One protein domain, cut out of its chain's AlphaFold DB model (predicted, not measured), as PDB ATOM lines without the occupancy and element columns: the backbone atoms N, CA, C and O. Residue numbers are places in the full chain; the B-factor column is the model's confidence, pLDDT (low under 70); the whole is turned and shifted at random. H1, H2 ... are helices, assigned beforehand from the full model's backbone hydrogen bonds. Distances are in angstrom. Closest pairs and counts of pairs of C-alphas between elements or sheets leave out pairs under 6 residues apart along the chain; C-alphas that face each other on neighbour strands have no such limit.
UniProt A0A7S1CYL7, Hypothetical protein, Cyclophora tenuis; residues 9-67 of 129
ATOM      1  N   CYS A   9     -32.070  44.664   8.782       94.69
ATOM      2  CA  CYS A   9     -32.012  45.573   9.920       94.69
ATOM      3  C   CYS A   9     -30.680  46.327   9.872       94.69
ATOM      4  O   CYS A   9     -29.620  45.708   9.974       94.69
ATOM      5  N   TYR A  10     -30.723  47.644   9.682       93.56
ATOM      6  CA  TYR A  10     -29.529  48.487   9.684       93.56
ATOM      7  C   TYR A  10     -29.330  49.105  11.071       93.56
ATOM      8  O   TYR A  10     -30.162  49.887  11.533       93.56
ATOM      9  N   ILE A  11     -28.222  48.761  11.729       91.69
ATOM     10  CA  ILE A  11     -27.870  49.261  13.061       91.69
ATOM     11  C   ILE A  11     -26.600  50.118  12.927       91.69
ATOM     12  O   ILE A  11     -25.527  49.556  12.701       91.69
ATOM     13  N   PRO A  12     -26.688  51.457  13.029       87.06
ATOM     14  CA  PRO A  12     -25.511  52.325  13.027       87.06
ATOM     15  C   PRO A  12     -24.687  52.124  14.307       87.06
ATOM     16  O   PRO A  12     -25.238  51.789  15.356       87.06
ATOM     17  N   SER A  13     -23.374  52.373  14.253       83.31
ATOM     18  CA  SER A  13     -22.477  52.143  15.399       83.31
ATOM     19  C   SER A  13     -22.582  53.219  16.491       83.31
ATOM     20  O   SER A  13     -21.974  53.098  17.553       83.31
ATOM     21  N   GLY A  14     -23.377  54.267  16.251       78.12
ATOM     22  CA  GLY A  14     -23.579  55.383  17.176       78.12
ATOM     23  C   GLY A  14     -22.526  56.486  17.050       78.12
ATOM     24  O   GLY A  14     -22.578  57.466  17.795       78.12
ATOM     25  N   MET A  15     -21.592  56.372  16.102       80.19
ATOM     26  CA  MET A  15     -20.652  57.443  15.786       80.19
ATOM     27  C   MET A  15     -21.347  58.565  15.008       80.19
ATOM     28  O   MET A  15     -22.196  58.327  14.152       80.19
ATOM     29  N   SER A  16     -20.954  59.816  15.265       75.75
ATOM     30  CA  SER A  16     -21.577  61.004  14.654       75.75
ATOM     31  C   SER A  16     -21.460  61.069  13.126       75.75
ATOM     32  O   SER A  16     -22.198  61.824  12.495       75.75
ATOM     33  N   LYS A  17     -20.537  60.299  12.540       80.75
ATOM     34  CA  LYS A  17     -20.259  60.258  11.100       80.75
ATOM     35  C   LYS A  17     -20.893  59.054  10.387       80.75
ATOM     36  O   LYS A  17     -20.716  58.924   9.181       80.75
ATOM     37  N   ASP A  18     -21.603  58.183  11.097       82.69
ATOM     38  CA  ASP A  18     -22.211  57.011  10.470       82.69
ATOM     39  C   ASP A  18     -23.436  57.381   9.637       82.69
ATOM     40  O   ASP A  18     -24.257  58.220  10.023       82.69
ATOM     41  N   ASP A  19     -23.598  56.680   8.516       86.38
ATOM     42  CA  ASP A  19     -24.829  56.731   7.743       86.38
ATOM     43  C   ASP A  19     -25.995  56.229   8.600       86.38
ATOM     44  O   ASP A  19     -25.880  55.251   9.344       86.38
ATOM     45  N   LYS A  20     -27.149  56.893   8.486       87.00
ATOM     46  CA  LYS A  20     -28.372  56.531   9.226       87.00
ATOM     47  C   LYS A  20     -29.135  55.372   8.582       87.00
ATOM     48  O   LYS A  20     -30.044  54.819   9.196       87.00
ATOM     49  N   ASN A  21     -28.806  55.040   7.341       89.69
ATOM     50  CA  ASN A  21     -29.423  53.988   6.549       89.69
ATOM     51  C   ASN A  21     -28.404  53.403   5.561       89.69
ATOM     52  O   ASN A  21     -27.319  53.941   5.372       89.69
ATOM     53  N   SER A  22     -28.779  52.311   4.899       91.00
ATOM     54  CA  SER A  22     -28.032  51.780   3.762       91.00
ATOM     55  C   SER A  22     -28.954  51.666   2.558       91.00
ATOM     56  O   SER A  22     -29.802  50.778   2.507       91.00
ATOM     57  N   ALA A  23     -28.761  52.547   1.570       90.62
ATOM     58  CA  ALA A  23     -29.538  52.530   0.329       90.62
ATOM     59  C   ALA A  23     -29.419  51.183  -0.401       90.62
ATOM     60  O   ALA A  23     -30.394  50.684  -0.951       90.62
ATOM     61  N   PHE A  24     -28.244  50.547  -0.361       91.06
ATOM     62  CA  PHE A  24     -28.042  49.239  -0.983       91.06
ATOM     63  C   PHE A  24     -28.845  48.134  -0.284       91.06
ATOM     64  O   PHE A  24     -29.480  47.317  -0.950       91.06
ATOM     65  N   LEU A  25     -28.844  48.117   1.054       93.56
ATOM     66  CA  LEU A  25     -29.638  47.156   1.821       93.56
ATOM     67  C   LEU A  25     -31.137  47.385   1.596       93.56
ATOM     68  O   LEU A  25     -31.872  46.429   1.371       93.56
ATOM     69  N   GLU A  26     -31.574  48.644   1.591       93.44
ATOM     70  CA  GLU A  26     -32.962  49.010   1.321       93.44
ATOM     71  C   GLU A  26     -33.409  48.547  -0.076       93.44
ATOM     72  O   GLU A  26     -34.436  47.880  -0.203       93.44
ATOM     73  N   GLN A  27     -32.596  48.794  -1.112       93.50
ATOM     74  CA  GLN A  27     -32.840  48.295  -2.470       93.50
ATOM     75  C   GLN A  27     -32.902  46.762  -2.526       93.50
ATOM     76  O   GLN A  27     -33.726  46.204  -3.253       93.50
ATOM     77  N   ALA A  28     -32.044  46.058  -1.782       93.50
ATOM     78  CA  ALA A  28     -32.052  44.596  -1.743       93.50
ATOM     79  C   ALA A  28     -33.345  44.049  -1.112       93.50
ATOM     80  O   ALA A  28     -33.943  43.102  -1.637       93.50
ATOM     81  N   CYS A  29     -33.806  44.671  -0.025       94.62
ATOM     82  CA  CYS A  29     -35.066  44.331   0.628       94.62
ATOM     83  C   CYS A  29     -36.263  44.617  -0.286       94.62
ATOM     84  O   CYS A  29     -37.050  43.706  -0.548       94.62
ATOM     85  N   ASP A  30     -36.342  45.818  -0.866       93.62
ATOM     86  CA  ASP A  30     -37.390  46.210  -1.818       93.62
ATOM     87  C   ASP A  30     -37.457  45.253  -3.015       93.62
ATOM     88  O   ASP A  30     -38.509  44.706  -3.353       93.62
ATOM     89  N   ARG A  31     -36.297  44.915  -3.591       92.62
ATOM     90  CA  ARG A  31     -36.206  44.022  -4.752       92.62
ATOM     91  C   ARG A  31     -36.754  42.619  -4.488       92.62
ATOM     92  O   ARG A  31     -37.172  41.940  -5.439       92.62
ATOM     93  N   THR A  32     -36.706  42.160  -3.239       93.06
ATOM     94  CA  THR A  32     -37.254  40.860  -2.831       93.06
ATOM     95  C   THR A  32     -38.662  40.953  -2.248       93.06
ATOM     96  O   THR A  32     -39.309  39.916  -2.125       93.06
ATOM     97  N   GLY A  33     -39.168  42.155  -1.961       91.00
ATOM     98  CA  GLY A  33     -40.410  42.358  -1.209       91.00
ATOM     99  C   GLY A  33     -40.273  41.981   0.270       91.00
ATOM    100  O   GLY A  33     -41.243  41.535   0.884       91.00
ATOM    101  N   GLY A  34     -39.053  42.059   0.806       92.81
ATOM    102  CA  GLY A  34     -38.775  41.884   2.225       92.81
ATOM    103  C   GLY A  34     -38.983  43.172   3.021       92.81
ATOM    104  O   GLY A  34     -39.555  44.147   2.537       92.81
ATOM    105  N   ILE A  35     -38.522  43.158   4.266       94.12
ATOM    106  CA  ILE A  35     -38.678  44.250   5.227       94.12
ATOM    107  C   ILE A  35     -37.341  44.954   5.411       94.12
ATOM    108  O   ILE A  35     -36.316  44.302   5.594       94.12
ATOM    109  N   TYR A  36     -37.357  46.281   5.430       95.19
ATOM    110  CA  TYR A  36     -36.206  47.088   5.815       95.19
ATOM    111  C   TYR A  36     -36.555  47.941   7.032       95.19
ATOM    112  O   TYR A  36     -37.594  48.603   7.055       95.19
ATOM    113  N   LEU A  37     -35.681  47.943   8.037       94.25
ATOM    114  CA  LEU A  37     -35.798  48.827   9.189       94.25
ATOM    115  C   LEU A  37     -34.421  49.325   9.625       94.25
ATOM    116  O   LEU A  37     -33.471  48.552   9.729       94.25
ATOM    117  N   ALA A  38     -34.336  50.612   9.941       92.69
ATOM    118  CA  ALA A  38     -33.204  51.207  10.637       92.69
ATOM    119  C   ALA A  38     -33.706  51.737  11.991       92.69
ATOM    120  O   ALA A  38     -34.196  52.870  12.052       92.69
ATOM    121  N   PRO A  39     -33.681  50.919  13.066       91.31
ATOM    122  CA  PRO A  39     -34.077  51.372  14.399       91.31
ATOM    123  C   PRO A  39     -33.239  52.587  14.792       91.31
ATOM    124  O   PRO A  39     -32.094  52.686  14.370       91.31
ATOM    125  N   SER A  40     -33.772  53.512  15.593       88.81
ATOM    126  CA  SER A  40     -33.029  54.690  16.066       88.81
ATOM    127  C   SER A  40     -33.318  55.003  17.533       88.81
ATOM    128  O   SER A  40     -34.330  54.569  18.090       88.81
ATOM    129  N   GLY A  41     -32.404  55.730  18.182       87.56
ATOM    130  CA  GLY A  41     -32.534  56.108  19.589       87.56
ATOM    131  C   GLY A  41     -32.629  54.891  20.515       87.56
ATOM    132  O   GLY A  41     -31.868  53.936  20.380       87.56
ATOM    133  N   ALA A  42     -33.588  54.911  21.446       86.94
ATOM    134  CA  ALA A  42     -33.771  53.845  22.435       86.94
ATOM    135  C   ALA A  42     -34.043  52.461  21.810       86.94
ATOM    136  O   ALA A  42     -33.685  51.450  22.406       86.94
ATOM    137  N   ALA A  43     -34.595  52.403  20.591       86.94
ATOM    138  CA  ALA A  43     -34.887  51.151  19.890       86.94
ATOM    139  C   ALA A  43     -33.630  50.382  19.431       86.94
ATOM    140  O   ALA A  43     -33.738  49.244  18.987       86.94
ATOM    141  N   GLN A  44     -32.440  50.984  19.523       87.00
ATOM    142  CA  GLN A  44     -31.163  50.328  19.219       87.00
ATOM    143  C   GLN A  44     -30.503  49.686  20.449       87.00
ATOM    144  O   GLN A  44     -29.466  49.042  20.316       87.00
ATOM    145  N   VAL A  45     -31.061  49.871  21.651       86.44
ATOM    146  CA  VAL A  45     -30.364  49.548  22.902       86.44
ATOM    147  C   VAL A  45     -31.050  48.399  23.636       86.44
ATOM    148  O   VAL A  45     -32.238  48.453  23.954       86.44
ATOM    149  N   GLY A  46     -30.270  47.364  23.959       87.44
ATOM    150  CA  GLY A  46     -30.644  46.322  24.916       87.44
ATOM    151  C   GLY A  46     -31.983  45.623  24.603       87.44
ATOM    152  O   GLY A  46     -32.181  45.159  23.476       87.44
ATOM    153  N   PRO A  47     -32.906  45.514  25.582       93.44
ATOM    154  CA  PRO A  47     -34.182  44.816  25.401       93.44
ATOM    155  C   PRO A  47     -35.067  45.391  24.289       93.44
ATOM    156  O   PRO A  47     -35.746  44.629  23.607       93.44
ATOM    157  N   ALA A  48     -35.021  46.707  24.055       93.62
ATOM    158  CA  ALA A  48     -35.844  47.356  23.034       93.62
ATOM    159  C   ALA A  48     -35.449  46.916  21.614       93.62
ATOM    160  O   ALA A  48     -36.313  46.662  20.777       93.62
ATOM    161  N   LEU A  49     -34.150  46.735  21.351       93.56
ATOM    162  CA  LEU A  49     -33.693  46.170  20.078       93.56
ATOM    163  C   LEU A  49     -34.192  44.732  19.899       93.56
ATOM    164  O   LEU A  49     -34.606  44.345  18.810       93.56
ATOM    165  N   THR A  50     -34.190  43.945  20.975       94.75
ATOM    166  CA  THR A  50     -34.695  42.564  20.943       94.75
ATOM    167  C   THR A  50     -36.186  42.531  20.609       94.75
ATOM    168  O   THR A  50     -36.610  41.735  19.774       94.75
ATOM    169  N   GLU A  51     -36.974  43.432  21.197       94.69
ATOM    170  CA  GLU A  51     -38.396  43.584  20.885       94.69
ATOM    171  C   GLU A  51     -38.627  43.920  19.405       94.69
ATOM    172  O   GLU A  51     -39.477  43.305  18.759       94.69
ATOM    173  N   VAL A  52     -37.828  44.823  18.830       94.50
ATOM    174  CA  VAL A  52     -37.875  45.139  17.393       94.50
ATOM    175  C   VAL A  52     -37.558  43.908  16.539       94.50
ATOM    176  O   VAL A  52     -38.287  43.603  15.595       94.50
ATOM    177  N   LEU A  53     -36.495  43.172  16.872       94.62
ATOM    178  CA  LEU A  53     -36.093  41.984  16.116       94.62
ATOM    179  C   LEU A  53     -37.182  40.902  16.125       94.62
ATOM    180  O   LEU A  53     -37.491  40.325  15.083       94.62
ATOM    181  N   ILE A  54     -37.807  40.671  17.279       94.69
ATOM    182  CA  ILE A  54     -38.875  39.678  17.432       94.69
ATOM    183  C   ILE A  54     -40.158  40.132  16.725       94.69
ATOM    184  O   ILE A  54     -40.765  39.350  15.996       94.69
ATOM    185  N   SER A  55     -40.577  41.384  16.912       93.31
ATOM    186  CA  SER A  55     -41.856  41.880  16.386       93.31
ATOM    187  C   SER A  55     -41.861  42.057  14.865       93.31
ATOM    188  O   SER A  55     -42.890  41.824  14.229       93.31
ATOM    189  N   VAL A  56     -40.723  42.427  14.272       94.56
ATOM    190  CA  VAL A  56     -40.640  42.769  12.845       94.56
ATOM    191  C   VAL A  56     -40.109  41.614  11.997       94.56
ATOM    192  O   VAL A  56     -40.666  41.326  10.937       94.56
ATOM    193  N   PHE A  57     -39.050  40.933  12.444       94.56
ATOM    194  CA  PHE A  57     -38.282  40.021  11.586       94.56
ATOM    195  C   PHE A  57     -38.584  38.534  11.814       94.56
ATOM    196  O   PHE A  57     -38.288  37.714  10.946       94.56
ATOM    197  N   LEU A  58     -39.205  38.162  12.939       93.31
ATOM    198  CA  LEU A  58     -39.468  36.754  13.263       93.31
ATOM    199  C   LEU A  58     -40.703  36.184  12.544       93.31
ATOM    200  O   LEU A  58     -40.809  34.973  12.349       93.31
ATOM    201  N   ALA A  59     -41.654  37.041  12.157       90.81
ATOM    202  CA  ALA A  59     -42.917  36.598  11.584       90.81
ATOM    203  C   ALA A  59     -42.713  35.846  10.249       90.81
ATOM    204  O   ALA A  59     -42.079  36.374   9.320       90.81
ATOM    205  N   PRO A  60     -43.302  34.642  10.091       91.12
ATOM    206  CA  PRO A  60     -43.198  33.888   8.849       91.12
ATOM    207  C   PRO A  60     -43.893  34.636   7.710       91.12
ATOM    208  O   PRO A  60     -44.890  35.330   7.921       91.12
ATOM    209  N   LYS A  61     -43.417  34.438   6.474       89.06
ATOM    210  CA  LYS A  61     -43.936  35.103   5.262       89.06
ATOM    211  C   LYS A  61     -45.466  35.072   5.153       89.06
ATOM    212  O   LYS A  61     -46.070  36.071   4.780       89.06
ATOM    213  N   SER A  62     -46.091  33.945   5.493       91.88
ATOM    214  CA  SER A  62     -47.546  33.756   5.422       91.88
ATOM    215  C   SER A  62     -48.337  34.641   6.392       91.88
ATOM    216  O   SER A  62     -49.489  34.965   6.111       91.88
ATOM    217  N   ALA A  63     -47.740  35.043   7.516       92.62
ATOM    218  CA  ALA A  63     -48.385  35.869   8.531       92.62
ATOM    219  C   ALA A  63     -48.208  37.375   8.282       92.62
ATOM    220  O   ALA A  63     -49.010  38.163   8.777       92.62
ATOM    221  N   ARG A  64     -47.205  37.783   7.492       91.69
ATOM    222  CA  ARG A  64     -46.834  39.198   7.295       91.69
ATOM    223  C   ARG A  64     -47.979  40.067   6.787       91.69
ATOM    224  O   ARG A  64     -48.156  41.168   7.282       91.69
ATOM    225  N   ASN A  65     -48.815  39.542   5.893       89.94
ATOM    226  CA  ASN A  65     -49.963  40.275   5.339       89.94
ATOM    227  C   ASN A  65     -51.076  40.555   6.365       89.94
ATOM    228  O   ASN A  65     -52.013  41.288   6.063       89.94
ATOM    229  N   ARG A  66     -51.017  39.937   7.549       94.00
ATOM    230  CA  ARG A  66     -51.956  40.156   8.660       94.00
ATOM    231  C   ARG A  66     -51.371  41.056   9.749       94.00
ATOM    232  O   ARG A  66     -52.054  41.341  10.726       94.00
ATOM    233  N   LEU A  67     -50.110  41.456   9.604       92.25
ATOM    234  CA  LEU A  67     -49.386  42.288  10.551       92.25
ATOM    235  C   LEU A  67     -49.190  43.678   9.946       92.25
ATOM    236  O   LEU A  67     -48.921  43.821   8.755       92.25
TER     237      LEU A  67
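AT A GLANCE: This is residues 9 to 67 of the 129 residues of the protein "Hypothetical protein" of Cyclophora tenuis (UniProt A0A7S1CYL7). A flat, open arrangement has a helix, H1, along one long side and a longer helix, H3, along the other, with extended backbone between them at residues 9 to 11 and 35 to 38. A loop around Ser 16 makes one end of the length, and the short helix H4 makes the other, while the short helix H2 sits at a corner beside H3. The printed part has 59 residues with four named helices, in the order H1, H2, H3, H4, and no named strand; the class is all helix, with 30 residues in the named helices. The whole is only just loose, close to compact, with a radius of gyration of the C-alphas of 12.7 A, and it spans 38 by 28 by 11 A.

HOW THE PARTS SIT: The printed part begins with residues 9 to 22, which hold no named element; their C-alphas lie 3 to 20 A from the mean of all C-alphas. H1, residues 23 to 32, touches no helix. A short link of 8 residues leads from it to H2, residues 41 to 44, and the two are apart. One residue, Val 45, makes the tight link from H2 to H3, residues 46 to 57. H2 and H3 touch only at the corner by their link, and only just, with 3 pairs of C-alphas within 8 A. The closest C-alphas are those of Ala 43 and Leu 49, 5.1 A apart, and H3 touches H2 with residues 48 to 52 alone. A tight link of 3 residues leads from H3 to H4, residues 61 to 64, and these two are apart. H1 is apart from H3 and from H4, and H2 is apart from H4. In H1 and H3 every O i to N i+4 pair is within hydrogen-bond range; H2 and H4 are too short for such a pair, and each has its one O i to N i+3 pair within range.

IN THESE COORDINATES: H1 runs from Ala 23, with its C-alpha at (-29.538, 52.530, 0.329), to Thr 32, 14.3 A from first to last C-alpha. H2 runs from Gly 41 to Gln 44. H3, the longest helix with 12 residues, runs from Gly 46, with its C-alpha at (-30.644, 46.322, 24.916), to Phe 57, a length of 16.6 A. H4 runs from Lys 61 to Arg 64, whose C-alpha is at (-46.834, 39.198, 7.295).

THE WHOLE: The two C-alphas farthest apart are those of Ser 16 and Ser 62, at 38.8 A. The first and last printed C-alphas, of Cys 9 and Leu 67, are 17.7 A apart. The printed part has no cut, and no link between named helices is long. The mean pLDDT of the printed part of this model is 90.6, and no printed residue is under 70.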